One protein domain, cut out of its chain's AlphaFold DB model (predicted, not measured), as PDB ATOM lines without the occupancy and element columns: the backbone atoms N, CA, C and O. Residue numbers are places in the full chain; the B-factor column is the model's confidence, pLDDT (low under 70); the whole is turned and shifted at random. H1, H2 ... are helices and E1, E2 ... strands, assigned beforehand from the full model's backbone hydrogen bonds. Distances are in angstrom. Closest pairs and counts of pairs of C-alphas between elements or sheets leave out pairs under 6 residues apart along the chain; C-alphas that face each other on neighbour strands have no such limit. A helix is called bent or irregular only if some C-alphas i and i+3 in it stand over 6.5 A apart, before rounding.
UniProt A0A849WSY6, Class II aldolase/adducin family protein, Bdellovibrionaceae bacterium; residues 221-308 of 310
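What this domain is: This is residues 221 to 308 of the 310 residues of the protein "Class II aldolase/adducin family protein" of Bdellovibrionaceae bacterium (UniProt A0A849WSY6). A small sheet of three short strands, E1, E3 and E2, has the longest helix, H2, packed across one face; H1 lies in the middle, and H3 and H4 lie at the end away from the sheet. The printed part has 88 residues, with named elements in the order E1 H1 E2 E3 H2 H3 H4; the sheet, E1 - E3 - E2, is antiparallel and the class mostly helix. The whole is compact, with a radius of gyration of the C-alphas of 13.2 A and spans of 36 by 30 by 28 A.

Where its parts are: Find C-alpha 228 at (124.377, -51.166, 204.547), where E1, residues 228 to 230, begins its 7.3 A. H1, residues 236 to 248, spans 19.2 A and is irregular: C-alphas 240 and 243 are 7.4 A apart. Next come E2, 249 to 251, 6.4 A, and E3, 257 to 260, 10.1 A. H2, 266 to 281, covers 22.3 A; H3, 290 to 298, 12.4 A; H4, 300 to 306, 10.3 A, ending at (130.806, -46.000, 179.355).

How they stand to each other: Look at N 229 and O 258, 3.0 A apart, between E1 and E3, and at N 250 and O 259, 2.8 A, in the hairpin of E2 and E3. E1, H1 and E2 form a split strand-helix-strand unit, with E3 between its strands and a right-handed crossover. In two layers, a sheet with a helix on one face, H2 runs across the strands, at 66 degrees to E1 on the local plane. H1 only grazes the sheet with residues 245 to 248. H1 touches H2, the closest C-alphas being Leu 245 and Leu 268, 5.9 A. H1 touches H3 about perpendicular, at 89 degrees; the closest C-alphas are Ala 239 and Val 293, 5.6 A. H3 and H4 are close but not clearly touching, with C-alphas 297 and 303 closest, 7.5 A. Every O i to N i+4 pair is within hydrogen-bond range in H2, H3 and H4, against 5 of 9 in H1.

The domain as a whole: The C-alphas farthest apart are Gly 254 and Thr 301, 39.2 A. The printed part has no cut and no long link. Confidence is under 70 at residues 304 and 306 to 308.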
ATOM      1  N   PHE A 221     116.197 -35.697 202.154       90.44
ATOM      2  CA  PHE A 221     116.962 -36.925 201.993       90.44
ATOM      3  C   PHE A 221     118.070 -37.019 203.052       90.44
ATOM      4  O   PHE A 221     118.842 -36.080 203.244       90.44
ATOM      5  N   SER A 222     118.170 -38.180 203.703       88.88
ATOM      6  CA  SER A 222     119.344 -38.593 204.473       88.88
ATOM      7  C   SER A 222     119.793 -39.968 203.991       88.88
ATOM      8  O   SER A 222     118.971 -40.859 203.775       88.88
ATOM      9  N   ALA A 223     121.108 -40.142 203.856       88.50
ATOM     10  CA  ALA A 223     121.724 -41.429 203.547       88.50
ATOM     11  C   ALA A 223     121.745 -42.385 204.757       88.50
ATOM     12  O   ALA A 223     122.161 -43.542 204.624       88.50
ATOM     13  N   ASP A 224     121.321 -41.920 205.937       88.50
ATOM     14  CA  ASP A 224     121.338 -42.706 207.165       88.50
ATOM     15  C   ASP A 224     120.523 -43.990 207.014       88.50
ATOM     16  O   ASP A 224     119.360 -44.004 206.615       88.50
ATOM     17  N   GLY A 225     121.170 -45.108 207.331       88.75
ATOM     18  CA  GLY A 225     120.585 -46.433 207.190       88.75
ATOM     19  C   GLY A 225     120.621 -47.009 205.772       88.75
ATOM     20  O   GLY A 225     120.284 -48.179 205.633       88.75
ATOM     21  N   PHE A 226     121.059 -46.282 204.741       95.06
ATOM     22  CA  PHE A 226     121.167 -46.813 203.369       95.06
ATOM     23  C   PHE A 226     122.595 -47.195 202.964       95.06
ATOM     24  O   PHE A 226     122.817 -47.637 201.845       95.06
ATOM     25  N   ASN A 227     123.578 -47.075 203.857       95.44
ATOM     26  CA  ASN A 227     124.967 -47.473 203.580       95.44
ATOM     27  C   ASN A 227     125.251 -48.963 203.835       95.44
ATOM     28  O   ASN A 227     126.392 -49.386 203.678       95.44
ATOM     29  N   HIS A 228     124.243 -49.747 204.229       96.19
ATOM     30  CA  HIS A 228     124.377 -51.166 204.547       96.19
ATOM     31  C   HIS A 228     123.147 -51.958 204.095       96.19
ATOM     32  O   HIS A 228     122.020 -51.537 204.368       96.19
ATOM     33  N   GLY A 229     123.376 -53.108 203.462       96.56
ATOM     34  CA  GLY A 229     122.341 -54.068 203.076       96.56
ATOM     35  C   GLY A 229     122.777 -54.962 201.911       96.56
ATOM     36  O   GLY A 229     123.965 -54.988 201.564       96.56
ATOM     37  N   PRO A 230     121.857 -55.729 201.309       97.12
ATOM     38  CA  PRO A 230     122.203 -56.689 200.273       97.12
ATOM     39  C   PRO A 230     122.544 -55.993 198.953       97.12
ATOM     40  O   PRO A 230     121.989 -54.951 198.605       97.12
ATOM     41  N   LEU A 231     123.439 -56.607 198.178       97.31
ATOM     42  CA  LEU A 231     123.700 -56.195 196.802       97.31
ATOM     43  C   LEU A 231     122.577 -56.724 195.902       97.31
ATOM     44  O   LEU A 231     122.511 -57.929 195.670       97.31
ATOM     45  N   LYS A 232     121.705 -55.825 195.435       97.44
ATOM     46  CA  LYS A 232     120.523 -56.152 194.627       97.44
ATOM     47  C   LYS A 232     120.485 -55.368 193.319       97.44
ATOM     48  O   LYS A 232     120.716 -54.154 193.335       97.44
ATOM     49  N   ILE A 233     120.174 -56.035 192.206       97.88
ATOM     50  CA  ILE A 233     120.123 -55.427 190.865       97.88
ATOM     51  C   ILE A 233     118.666 -55.250 190.431       97.88
ATOM     52  O   ILE A 233     118.093 -56.108 189.773       97.88
ATOM     53  N   TYR A 234     118.046 -54.128 190.806       97.88
ATOM     54  CA  TYR A 234     116.620 -53.887 190.536       97.88
ATOM     55  C   TYR A 234     116.316 -53.164 189.222       97.88
ATOM     56  O   TYR A 234     115.173 -53.219 188.771       97.88
ATOM     57  N   PHE A 235     117.296 -52.461 188.647       97.12
ATOM     58  CA  PHE A 235     117.104 -51.569 187.502       97.12
ATOM     59  C   PHE A 235     118.359 -51.478 186.615       97.12
ATOM     60  O   PHE A 235     119.463 -51.749 187.105       97.12
ATOM     61  N   PRO A 236     118.231 -51.090 185.325       95.88
ATOM     62  CA  PRO A 236     119.325 -51.139 184.352       95.88
ATOM     63  C   PRO A 236     120.596 -50.395 184.768       95.88
ATOM     64  O   PRO A 236     121.692 -50.931 184.634       95.88
ATOM     65  N   ASP A 237     120.488 -49.190 185.337       94.38
ATOM     66  CA  ASP A 237     121.686 -48.454 185.757       94.38
ATOM     67  C   ASP A 237     122.466 -49.175 186.866       94.38
ATOM     68  O   ASP A 237     123.692 -49.112 186.884       94.38
ATOM     69  N   MET A 238     121.810 -49.922 187.761       95.88
ATOM     70  CA  MET A 238     122.531 -50.731 188.748       95.88
ATOM     71  C   MET A 238     123.384 -51.805 188.066       95.88
ATOM     72  O   MET A 238     124.527 -52.012 188.466       95.88
ATOM     73  N   ALA A 239     122.868 -52.441 187.006       95.12
ATOM     74  CA  ALA A 239     123.626 -53.405 186.206       95.12
ATOM     75  C   ALA A 239     124.868 -52.756 185.570       95.12
ATOM     76  O   ALA A 239     125.964 -53.309 185.643       95.12
ATOM     77  N   ILE A 240     124.721 -51.549 185.016       93.25
ATOM     78  CA  ILE A 240     125.829 -50.818 184.389       93.25
ATOM     79  C   ILE A 240     126.901 -50.399 185.394       93.25
ATOM     80  O   ILE A 240     128.099 -50.503 185.123       93.25
ATOM     81  N   TYR A 241     126.487 -49.897 186.554       94.06
ATOM     82  CA  TYR A 241     127.411 -49.358 187.547       94.06
ATOM     83  C   TYR A 241     128.004 -50.447 188.449       94.06
ATOM     84  O   TYR A 241     128.927 -50.154 189.211       94.06
ATOM     85  N   LEU A 242     127.531 -51.694 188.346       94.94
ATOM     86  CA  LEU A 242     127.896 -52.799 189.231       94.94
ATOM     87  C   LEU A 242     129.412 -52.984 189.356       94.94
ATOM     88  O   LEU A 242     129.944 -52.986 190.464       94.94
ATOM     89  N   GLU A 243     130.127 -53.071 188.233       93.38
ATOM     90  CA  GLU A 243     131.579 -53.292 188.243       93.38
ATOM     91  C   GLU A 243     132.354 -52.096 188.816       93.38
ATOM     92  O   GLU A 243     133.345 -52.281 189.523       93.38
ATOM     93  N   ARG A 244     131.873 -50.863 188.601       94.56
ATOM     94  CA  ARG A 244     132.447 -49.654 189.222       94.56
ATOM     95  C   ARG A 244     132.147 -49.583 190.719       94.56
ATOM     96  O   ARG A 244     132.939 -49.013 191.466       94.56
ATOM     97  N   LEU A 245     131.026 -50.154 191.158       96.69
ATOM     98  CA  LEU A 245     130.579 -50.159 192.547       96.69
ATOM     99  C   LEU A 245     131.333 -51.189 193.398       96.69
ATOM    100  O   LEU A 245     131.682 -50.881 194.537       96.69
ATOM    101  N   ARG A 246     131.625 -52.386 192.863       96.56
ATOM    102  CA  ARG A 246     132.264 -53.500 193.600       96.56
ATOM    103  C   ARG A 246     133.497 -53.098 194.430       96.56
ATOM    104  O   ARG A 246     133.551 -53.503 195.592       96.56
ATOM    105  N   PRO A 247     134.458 -52.289 193.933       97.44
ATOM    106  CA  PRO A 247     135.623 -51.864 194.717       97.44
ATOM    107  C   PRO A 247     135.283 -51.056 195.978       97.44
ATOM    108  O   PRO A 247     136.113 -50.952 196.887       97.44
ATOM    109  N   TYR A 248     134.078 -50.487 196.048       97.94
ATOM    110  CA  TYR A 248     133.586 -49.679 197.162       97.94
ATOM    111  C   TYR A 248     132.658 -50.442 198.112       97.94
ATOM    112  O   TYR A 248     132.153 -49.851 199.064       97.94
ATOM    113  N   LEU A 249     132.453 -51.743 197.898       97.75
ATOM    114  CA  LEU A 249     131.640 -52.583 198.771       97.75
ATOM    115  C   LEU A 249     132.525 -53.401 199.712       97.75
ATOM    116  O   LEU A 249     133.451 -54.094 199.291       97.75
ATOM    117  N   ILE A 250     132.221 -53.341 201.006       97.19
ATOM    118  CA  ILE A 250     132.857 -54.156 202.043       97.19
ATOM    119  C   ILE A 250     131.862 -55.232 202.460       97.19
ATOM    120  O   ILE A 250     130.810 -54.921 203.014       97.19
ATOM    121  N   LYS A 251     132.191 -56.499 202.201       96.06
ATOM    122  CA  LYS A 251     131.350 -57.621 202.627       96.06
ATOM    123  C   LYS A 251     131.316 -57.706 204.151       96.06
ATOM    124  O   LYS A 251     132.359 -57.699 204.803       96.06
ATOM    125  N   THR A 252     130.119 -57.825 204.708       92.06
ATOM    126  CA  THR A 252     129.915 -57.974 206.150       92.06
ATOM    127  C   THR A 252     130.166 -59.423 206.551       92.06
ATOM    128  O   THR A 252     129.635 -60.349 205.938       92.06
ATOM    129  N   SER A 253     130.994 -59.641 207.576       88.44
ATOM    130  CA  SER A 253     131.322 -60.995 208.034       88.44
ATOM    131  C   SER A 253     130.063 -61.743 208.479       88.44
ATOM    132  O   SER A 253     129.260 -61.208 209.241       88.44
ATOM    133  N   GLY A 254     129.885 -62.974 207.991       85.19
ATOM    134  CA  GLY A 254     128.735 -63.818 208.331       85.19
ATOM    135  C   GLY A 254     127.394 -63.407 207.706       85.19
ATOM    136  O   GLY A 254     126.391 -64.032 208.031       85.19
ATOM    137  N   SER A 255     127.357 -62.409 206.811       90.62
ATOM    138  CA  SER A 255     126.145 -61.984 206.088       90.62
ATOM    139  C   SER A 255     126.358 -61.973 204.562       90.62
ATOM    140  O   SER A 255     127.487 -62.013 204.058       90.62
ATOM    141  N   LEU A 256     125.250 -61.933 203.817       90.88
ATOM    142  CA  LEU A 256     125.219 -61.590 202.392       90.88
ATOM    143  C   LEU A 256     125.230 -60.067 202.156       90.88
ATOM    144  O   LEU A 256     125.283 -59.630 201.007       90.88
ATOM    145  N   ASP A 257     125.205 -59.273 203.225       96.44
ATOM    146  CA  ASP A 257     125.166 -57.815 203.166       96.44
ATOM    147  C   ASP A 257     126.537 -57.185 202.922       96.44
ATOM    148  O   ASP A 257     127.594 -57.682 203.335       96.44
ATOM    149  N   PHE A 258     126.496 -56.001 202.328       97.88
ATOM    150  CA  PHE A 258     127.643 -55.151 202.066       97.88
ATOM    151  C   PHE A 258     127.462 -53.796 202.739       97.88
ATOM    152  O   PHE A 258     126.348 -53.310 202.919       97.88
ATOM    153  N   SER A 259     128.587 -53.178 203.084       96.81
ATOM    154  CA  SER A 259     128.648 -51.783 203.512       96.81
ATOM    155  C   SER A 259     129.350 -50.949 202.444       96.81
ATOM    156  O   SER A 259     130.396 -51.359 201.933       96.81
ATOM    157  N   LEU A 260     128.794 -49.784 202.112       97.69
ATOM    158  CA  LEU A 260     129.387 -48.859 201.149       97.69
ATOM    159  C   LEU A 260     130.498 -48.032 201.809       97.69
ATOM    160  O   LEU A 260     130.300 -47.448 202.876       97.69
ATOM    161  N   LYS A 261     131.665 -47.945 201.165       97.06
ATOM    162  CA  LYS A 261     132.762 -47.089 201.633       97.06
ATOM    163  C   LYS A 261     132.395 -45.605 201.555       97.06
ATOM    164  O   LYS A 261     131.759 -45.146 200.606       97.06
ATOM    165  N   MET A 262     132.865 -44.822 202.530       94.00
ATOM    166  CA  MET A 262     132.581 -43.381 202.587       94.00
ATOM    167  C   MET A 262     133.189 -42.590 201.422       94.00
ATOM    168  O   MET A 262     132.649 -41.550 201.048       94.00
ATOM    169  N   ASP A 263     134.293 -43.066 200.850       96.19
ATOM    170  CA  ASP A 263     135.001 -42.448 199.726       96.19
ATOM    171  C   ASP A 263     134.412 -42.824 198.356       96.19
ATOM    172  O   ASP A 263     134.921 -42.372 197.332       96.19
ATOM    173  N   ALA A 264     133.314 -43.591 198.317       96.88
ATOM    174  CA  ALA A 264     132.639 -43.915 197.069       96.88
ATOM    175  C   ALA A 264     132.235 -42.639 196.291       96.88
ATOM    176  O   ALA A 264     131.695 -41.695 196.893       96.88
ATOM    177  N   PRO A 265     132.469 -42.602 194.964       95.56
ATOM    178  CA  PRO A 265     131.960 -41.577 194.062       95.56
ATOM    179  C   PRO A 265     130.463 -41.287 194.238       95.56
ATOM    180  O   PRO A 265     129.679 -42.165 194.606       95.56
ATOM    181  N   LYS A 266     130.066 -40.035 193.976       93.75
ATOM    182  CA  LYS A 266     128.686 -39.551 194.166       93.75
ATOM    183  C   LYS A 266     127.668 -40.396 193.393       93.75
ATOM    184  O   LYS A 266     126.674 -40.819 193.963       93.75
ATOM    185  N   ASP A 267     127.932 -40.671 192.123       93.56
ATOM    186  CA  ASP A 267     127.080 -41.496 191.262       93.56
ATOM    187  C   ASP A 267     126.902 -42.924 191.806       93.56
ATOM    188  O   ASP A 267     125.783 -43.424 191.870       93.56
ATOM    189  N   LEU A 268     127.979 -43.552 192.284       96.25
ATOM    190  CA  LEU A 268     127.922 -44.888 192.887       96.25
ATOM    191  C   LEU A 268     127.139 -44.907 194.203       96.25
ATOM    192  O   LEU A 268     126.396 -45.856 194.455       96.25
ATOM    193  N   LYS A 269     127.259 -43.852 195.019       97.00
ATOM    194  CA  LYS A 269     126.441 -43.679 196.228       97.00
ATOM    195  C   LYS A 269     124.956 -43.618 195.899       97.00
ATOM    196  O   LYS A 269     124.171 -44.304 196.539       97.00
ATOM    197  N   GLU A 270     124.572 -42.845 194.890       96.69
ATOM    198  CA  GLU A 270     123.170 -42.691 194.491       96.69
ATOM    199  C   GLU A 270     122.561 -43.996 193.990       96.69
ATOM    200  O   GLU A 270     121.461 -44.356 194.408       96.69
ATOM    201  N   ILE A 271     123.297 -44.719 193.142       97.19
ATOM    202  CA  ILE A 271     122.894 -46.032 192.631       97.19
ATOM    203  C   ILE A 271     122.713 -47.025 193.784       97.19
ATOM    204  O   ILE A 271     121.693 -47.713 193.866       97.19
ATOM    205  N   TRP A 272     123.670 -47.059 194.716       98.12
ATOM    206  CA  TRP A 272     123.583 -47.900 195.904       98.12
ATOM    207  C   TRP A 272     122.374 -47.536 196.772       98.12
ATOM    208  O   TRP A 272     121.572 -48.408 197.099       98.12
ATOM    209  N   TRP A 273     122.198 -46.255 197.112       98.12
ATOM    210  CA  TRP A 273     121.091 -45.799 197.952       98.12
ATOM    211  C   TRP A 273     119.730 -46.086 197.325       98.12
ATOM    212  O   TRP A 273     118.839 -46.537 198.036       98.12
ATOM    213  N   ALA A 274     119.568 -45.896 196.014       98.00
ATOM    214  CA  ALA A 274     118.344 -46.271 195.312       98.00
ATOM    215  C   ALA A 274     118.021 -47.764 195.462       98.00
ATOM    216  O   ALA A 274     116.893 -48.113 195.811       98.00
ATOM    217  N   SER A 275     119.017 -48.638 195.277       98.06
ATOM    218  CA  SER A 275     118.848 -50.083 195.488       98.06
ATOM    219  C   SER A 275     118.454 -50.406 196.938       98.06
ATOM    220  O   SER A 275     117.488 -51.133 197.170       98.06
ATOM    221  N   GLN A 276     119.110 -49.789 197.928       98.25
ATOM    222  CA  GLN A 276     118.780 -50.007 199.342       98.25
ATOM    223  C   GLN A 276     117.396 -49.465 199.730       98.25
ATOM    224  O   GLN A 276     116.706 -50.077 200.546       98.25
ATOM    225  N   ILE A 277     116.963 -48.337 199.157       98.12
ATOM    226  CA  ILE A 277     115.616 -47.792 199.375       98.12
ATOM    227  C   ILE A 277     114.563 -48.759 198.834       98.12
ATOM    228  O   ILE A 277     113.598 -49.043 199.545       98.12
ATOM    229  N   LEU A 278     114.755 -49.294 197.625       98.25
ATOM    230  CA  LEU A 278     113.849 -50.286 197.046       98.25
ATOM    231  C   LEU A 278     113.794 -51.555 197.899       98.25
ATOM    232  O   LEU A 278     112.702 -51.951 198.292       98.25
ATOM    233  N   PHE A 279     114.945 -52.121 198.277       97.69
ATOM    234  CA  PHE A 279     115.001 -53.318 199.125       97.69
ATOM    235  C   PHE A 279     114.248 -53.129 200.447       97.69
ATOM    236  O   PHE A 279     113.466 -53.984 200.850       97.69
ATOM    237  N   LYS A 280     114.448 -51.994 201.123       96.62
ATOM    238  CA  LYS A 280     113.773 -51.718 202.399       96.62
ATOM    239  C   LYS A 280     112.281 -51.450 202.255       96.62
ATOM    240  O   LYS A 280     111.543 -51.681 203.207       96.62
ATOM    241  N   SER A 281     111.856 -50.923 201.111       96.88
ATOM    242  CA  SER A 281     110.453 -50.570 200.871       96.88
ATOM    243  C   SER A 281     109.650 -51.761 200.362       96.88
ATOM    244  O   SER A 281     108.501 -51.923 200.750       96.88
ATOM    245  N   GLN A 282     110.264 -52.613 199.541       97.25
ATOM    246  CA  GLN A 282     109.651 -53.801 198.960       97.25
ATOM    247  C   GLN A 282     110.681 -54.949 198.887       97.25
ATOM    248  O   GLN A 282     111.317 -55.145 197.851       97.25
ATOM    249  N   PRO A 283     110.877 -55.722 199.974       95.81
ATOM    250  CA  PRO A 283     111.913 -56.763 200.031       95.81
ATOM    251  C   PRO A 283     111.763 -57.906 199.013       95.81
ATOM    252  O   PRO A 283     112.747 -58.572 198.700       95.81
ATOM    253  N   ASP A 284     110.549 -58.148 198.513       95.75
ATOM    254  CA  ASP A 284     110.214 -59.158 197.498       95.75
ATOM    255  C   ASP A 284     110.152 -58.592 196.065       95.75
ATOM    256  O   ASP A 284     109.720 -59.294 195.145       95.75
ATOM    257  N   LEU A 285     110.597 -57.346 195.859       97.19
ATOM    258  CA  LEU A 285     110.826 -56.794 194.526       97.19
ATOM    259  C   LEU A 285     111.819 -57.708 193.778       97.19
ATOM    260  O   LEU A 285     112.894 -57.989 194.315       97.19
ATOM    261  N   PRO A 286     111.490 -58.204 192.572       96.75
ATOM    262  CA  PRO A 286     112.382 -59.097 191.853       96.75
ATOM    263  C   PRO A 286     113.592 -58.338 191.304       96.75
ATOM    264  O   PRO A 286     113.529 -57.149 190.992       96.75
ATOM    265  N   GLU A 287     114.714 -59.038 191.194       97.38
ATOM    266  CA  GLU A 287     115.913 -58.524 190.537       97.38
ATOM    267  C   GLU A 287     115.829 -58.743 189.025       97.38
ATOM    268  O   GLU A 287     115.121 -59.635 188.547       97.38
ATOM    269  N   LEU A 288     116.595 -57.953 188.277       97.38
ATOM    270  CA  LEU A 288     116.891 -58.257 186.886       97.38
ATOM    271  C   LEU A 288     117.604 -59.613 186.816       97.38
ATOM    272  O   LEU A 288     118.470 -59.914 187.638       97.38
ATOM    273  N   SER A 289     117.237 -60.434 185.835       96.50
ATOM    274  CA  SER A 289     117.872 -61.735 185.633       96.50
ATOM    275  C   SER A 289     119.308 -61.575 185.128       96.50
ATOM    276  O   SER A 289     119.601 -60.636 184.386       96.50
ATOM    277  N   ASP A 290     120.193 -62.517 185.467       95.50
ATOM    278  CA  ASP A 290     121.587 -62.494 185.000       95.50
ATOM    279  C   ASP A 290     121.714 -62.366 183.466       95.50
ATOM    280  O   ASP A 290     122.508 -61.534 183.022       95.50
ATOM    281  N   PRO A 291     120.911 -63.075 182.635       96.00
ATOM    282  CA  PRO A 291     120.954 -62.887 181.184       96.00
ATOM    283  C   PRO A 291     120.616 -61.457 180.754       96.00
ATOM    284  O   PRO A 291     121.285 -60.894 179.894       96.00
ATOM    285  N   LEU A 292     119.611 -60.832 181.379       95.12
ATOM    286  CA  LEU A 292     119.229 -59.460 181.046       95.12
ATOM    287  C   LEU A 292     120.299 -58.454 181.491       95.12
ATOM    288  O   LEU A 292     120.585 -57.502 180.768       95.12
ATOM    289  N   VAL A 293     120.907 -58.668 182.660       95.50
ATOM    290  CA  VAL A 293     122.047 -57.872 183.143       95.50
ATOM    291  C   VAL A 293     123.203 -57.943 182.144       95.50
ATOM    292  O   VAL A 293     123.746 -56.903 181.764       95.50
ATOM    293  N   GLU A 294     123.547 -59.142 181.669       94.12
ATOM    294  CA  GLU A 294     124.581 -59.332 180.653       94.12
ATOM    295  C   GLU A 294     124.225 -58.589 179.358       94.12
ATOM    296  O   GLU A 294     125.015 -57.764 178.895       94.12
ATOM    297  N   GLU A 295     123.017 -58.778 178.824       93.62
ATOM    298  CA  GLU A 295     122.565 -58.099 177.605       93.62
ATOM    299  C   GLU A 295     122.632 -56.569 177.718       93.62
ATOM    300  O   GLU A 295     123.179 -55.915 176.827       93.62
ATOM    301  N   ILE A 296     122.139 -55.996 178.824       93.56
ATOM    302  CA  ILE A 296     122.150 -54.546 179.081       93.56
ATOM    303  C   ILE A 296     123.584 -54.002 179.070       93.56
ATOM    304  O   ILE A 296     123.863 -52.997 178.415       93.56
ATOM    305  N   THR A 297     124.519 -54.676 179.746       91.19
ATOM    306  CA  THR A 297     125.926 -54.232 179.794       91.19
ATOM    307  C   THR A 297     126.643 -54.338 178.448       91.19
ATOM    308  O   THR A 297     127.661 -53.673 178.237       91.19
ATOM    309  N   GLN A 298     126.124 -55.151 177.522       91.00
ATOM    310  CA  GLN A 298     126.712 -55.370 176.204       91.00
ATOM    311  C   GLN A 298     126.094 -54.518 175.089       91.00
ATOM    312  O   GLN A 298     126.620 -54.558 173.967       91.00
ATOM    313  N   LEU A 299     125.052 -53.730 175.380       86.81
ATOM    314  CA  LEU A 299     124.381 -52.872 174.402       86.81
ATOM    315  C   LEU A 299     125.390 -51.953 173.680       86.81
ATOM    316  O   LEU A 299     126.211 -51.299 174.333       86.81
ATOM    317  N   PRO A 300     125.344 -51.853 172.334       82.25
ATOM    318  CA  PRO A 300     126.205 -50.949 171.570       82.25
ATOM    319  C   PRO A 300     126.122 -49.498 172.056       82.25
ATOM    320  O   PRO A 300     127.137 -48.819 172.206       82.25
ATOM    321  N   THR A 301     124.905 -49.048 172.347       76.88
ATOM    322  CA  THR A 301     124.592 -47.724 172.880       76.88
ATOM    323  C   THR A 301     125.224 -47.481 174.258       76.88
ATOM    324  O   THR A 301     125.746 -46.393 174.517       76.88
ATOM    325  N   GLU A 302     125.276 -48.507 175.106       82.62
ATOM    326  CA  GLU A 302     125.883 -48.442 176.436       82.62
ATOM    327  C   GLU A 302     127.416 -48.468 176.397       82.62
ATOM    328  O   GLU A 302     128.067 -47.675 177.080       82.62
ATOM    329  N   LYS A 303     128.017 -49.318 175.555       76.06
ATOM    330  CA  LYS A 303     129.482 -49.355 175.364       76.06
ATOM    331  C   LYS A 303     130.036 -47.982 174.994       76.06
ATOM    332  O   LYS A 303     131.127 -47.606 175.420       76.06
ATOM    333  N   LEU A 304     129.260 -47.213 174.230       67.19
ATOM    334  CA  LEU A 304     129.581 -45.835 173.878       67.19
ATOM    335  C   LEU A 304     129.425 -44.872 175.065       67.19
ATOM    336  O   LEU A 304     130.267 -43.991 175.216       67.19
ATOM    337  N   ARG A 305     128.402 -45.041 175.919       70.94
ATOM    338  CA  ARG A 305     128.189 -44.240 177.144       70.94
ATOM    339  C   ARG A 305     129.327 -44.426 178.149       70.94
ATOM    340  O   ARG A 305     129.849 -43.443 178.669       70.94
ATOM    341  N   GLN A 306     129.758 -45.666 178.382       65.50
ATOM    342  CA  GLN A 306     130.806 -46.000 179.355       65.50
ATOM    343  C   GLN A 306     132.160 -45.347 179.068       65.50
ATOM    344  O   GLN A 306     132.939 -45.134 179.996       65.50
ATOM    345  N   TRP A 307     132.452 -44.991 177.814       58.16
ATOM    346  CA  TRP A 307     133.696 -44.300 177.477       58.16
ATOM    347  C   TRP A 307     133.778 -42.893 178.091       58.16
ATOM    348  O   TRP A 307     134.871 -42.454 178.432       58.16
ATOM    349  N   TYR A 308     132.633 -42.238 178.301       55.81
ATOM    350  CA  TYR A 308     132.528 -40.894 178.883       55.81
ATOM    351  C   TYR A 308     132.373 -40.890 180.412       55.81
ATOM    352  O   TYR A 308     132.427 -39.831 181.024       55.81
TER     353      TYR A 308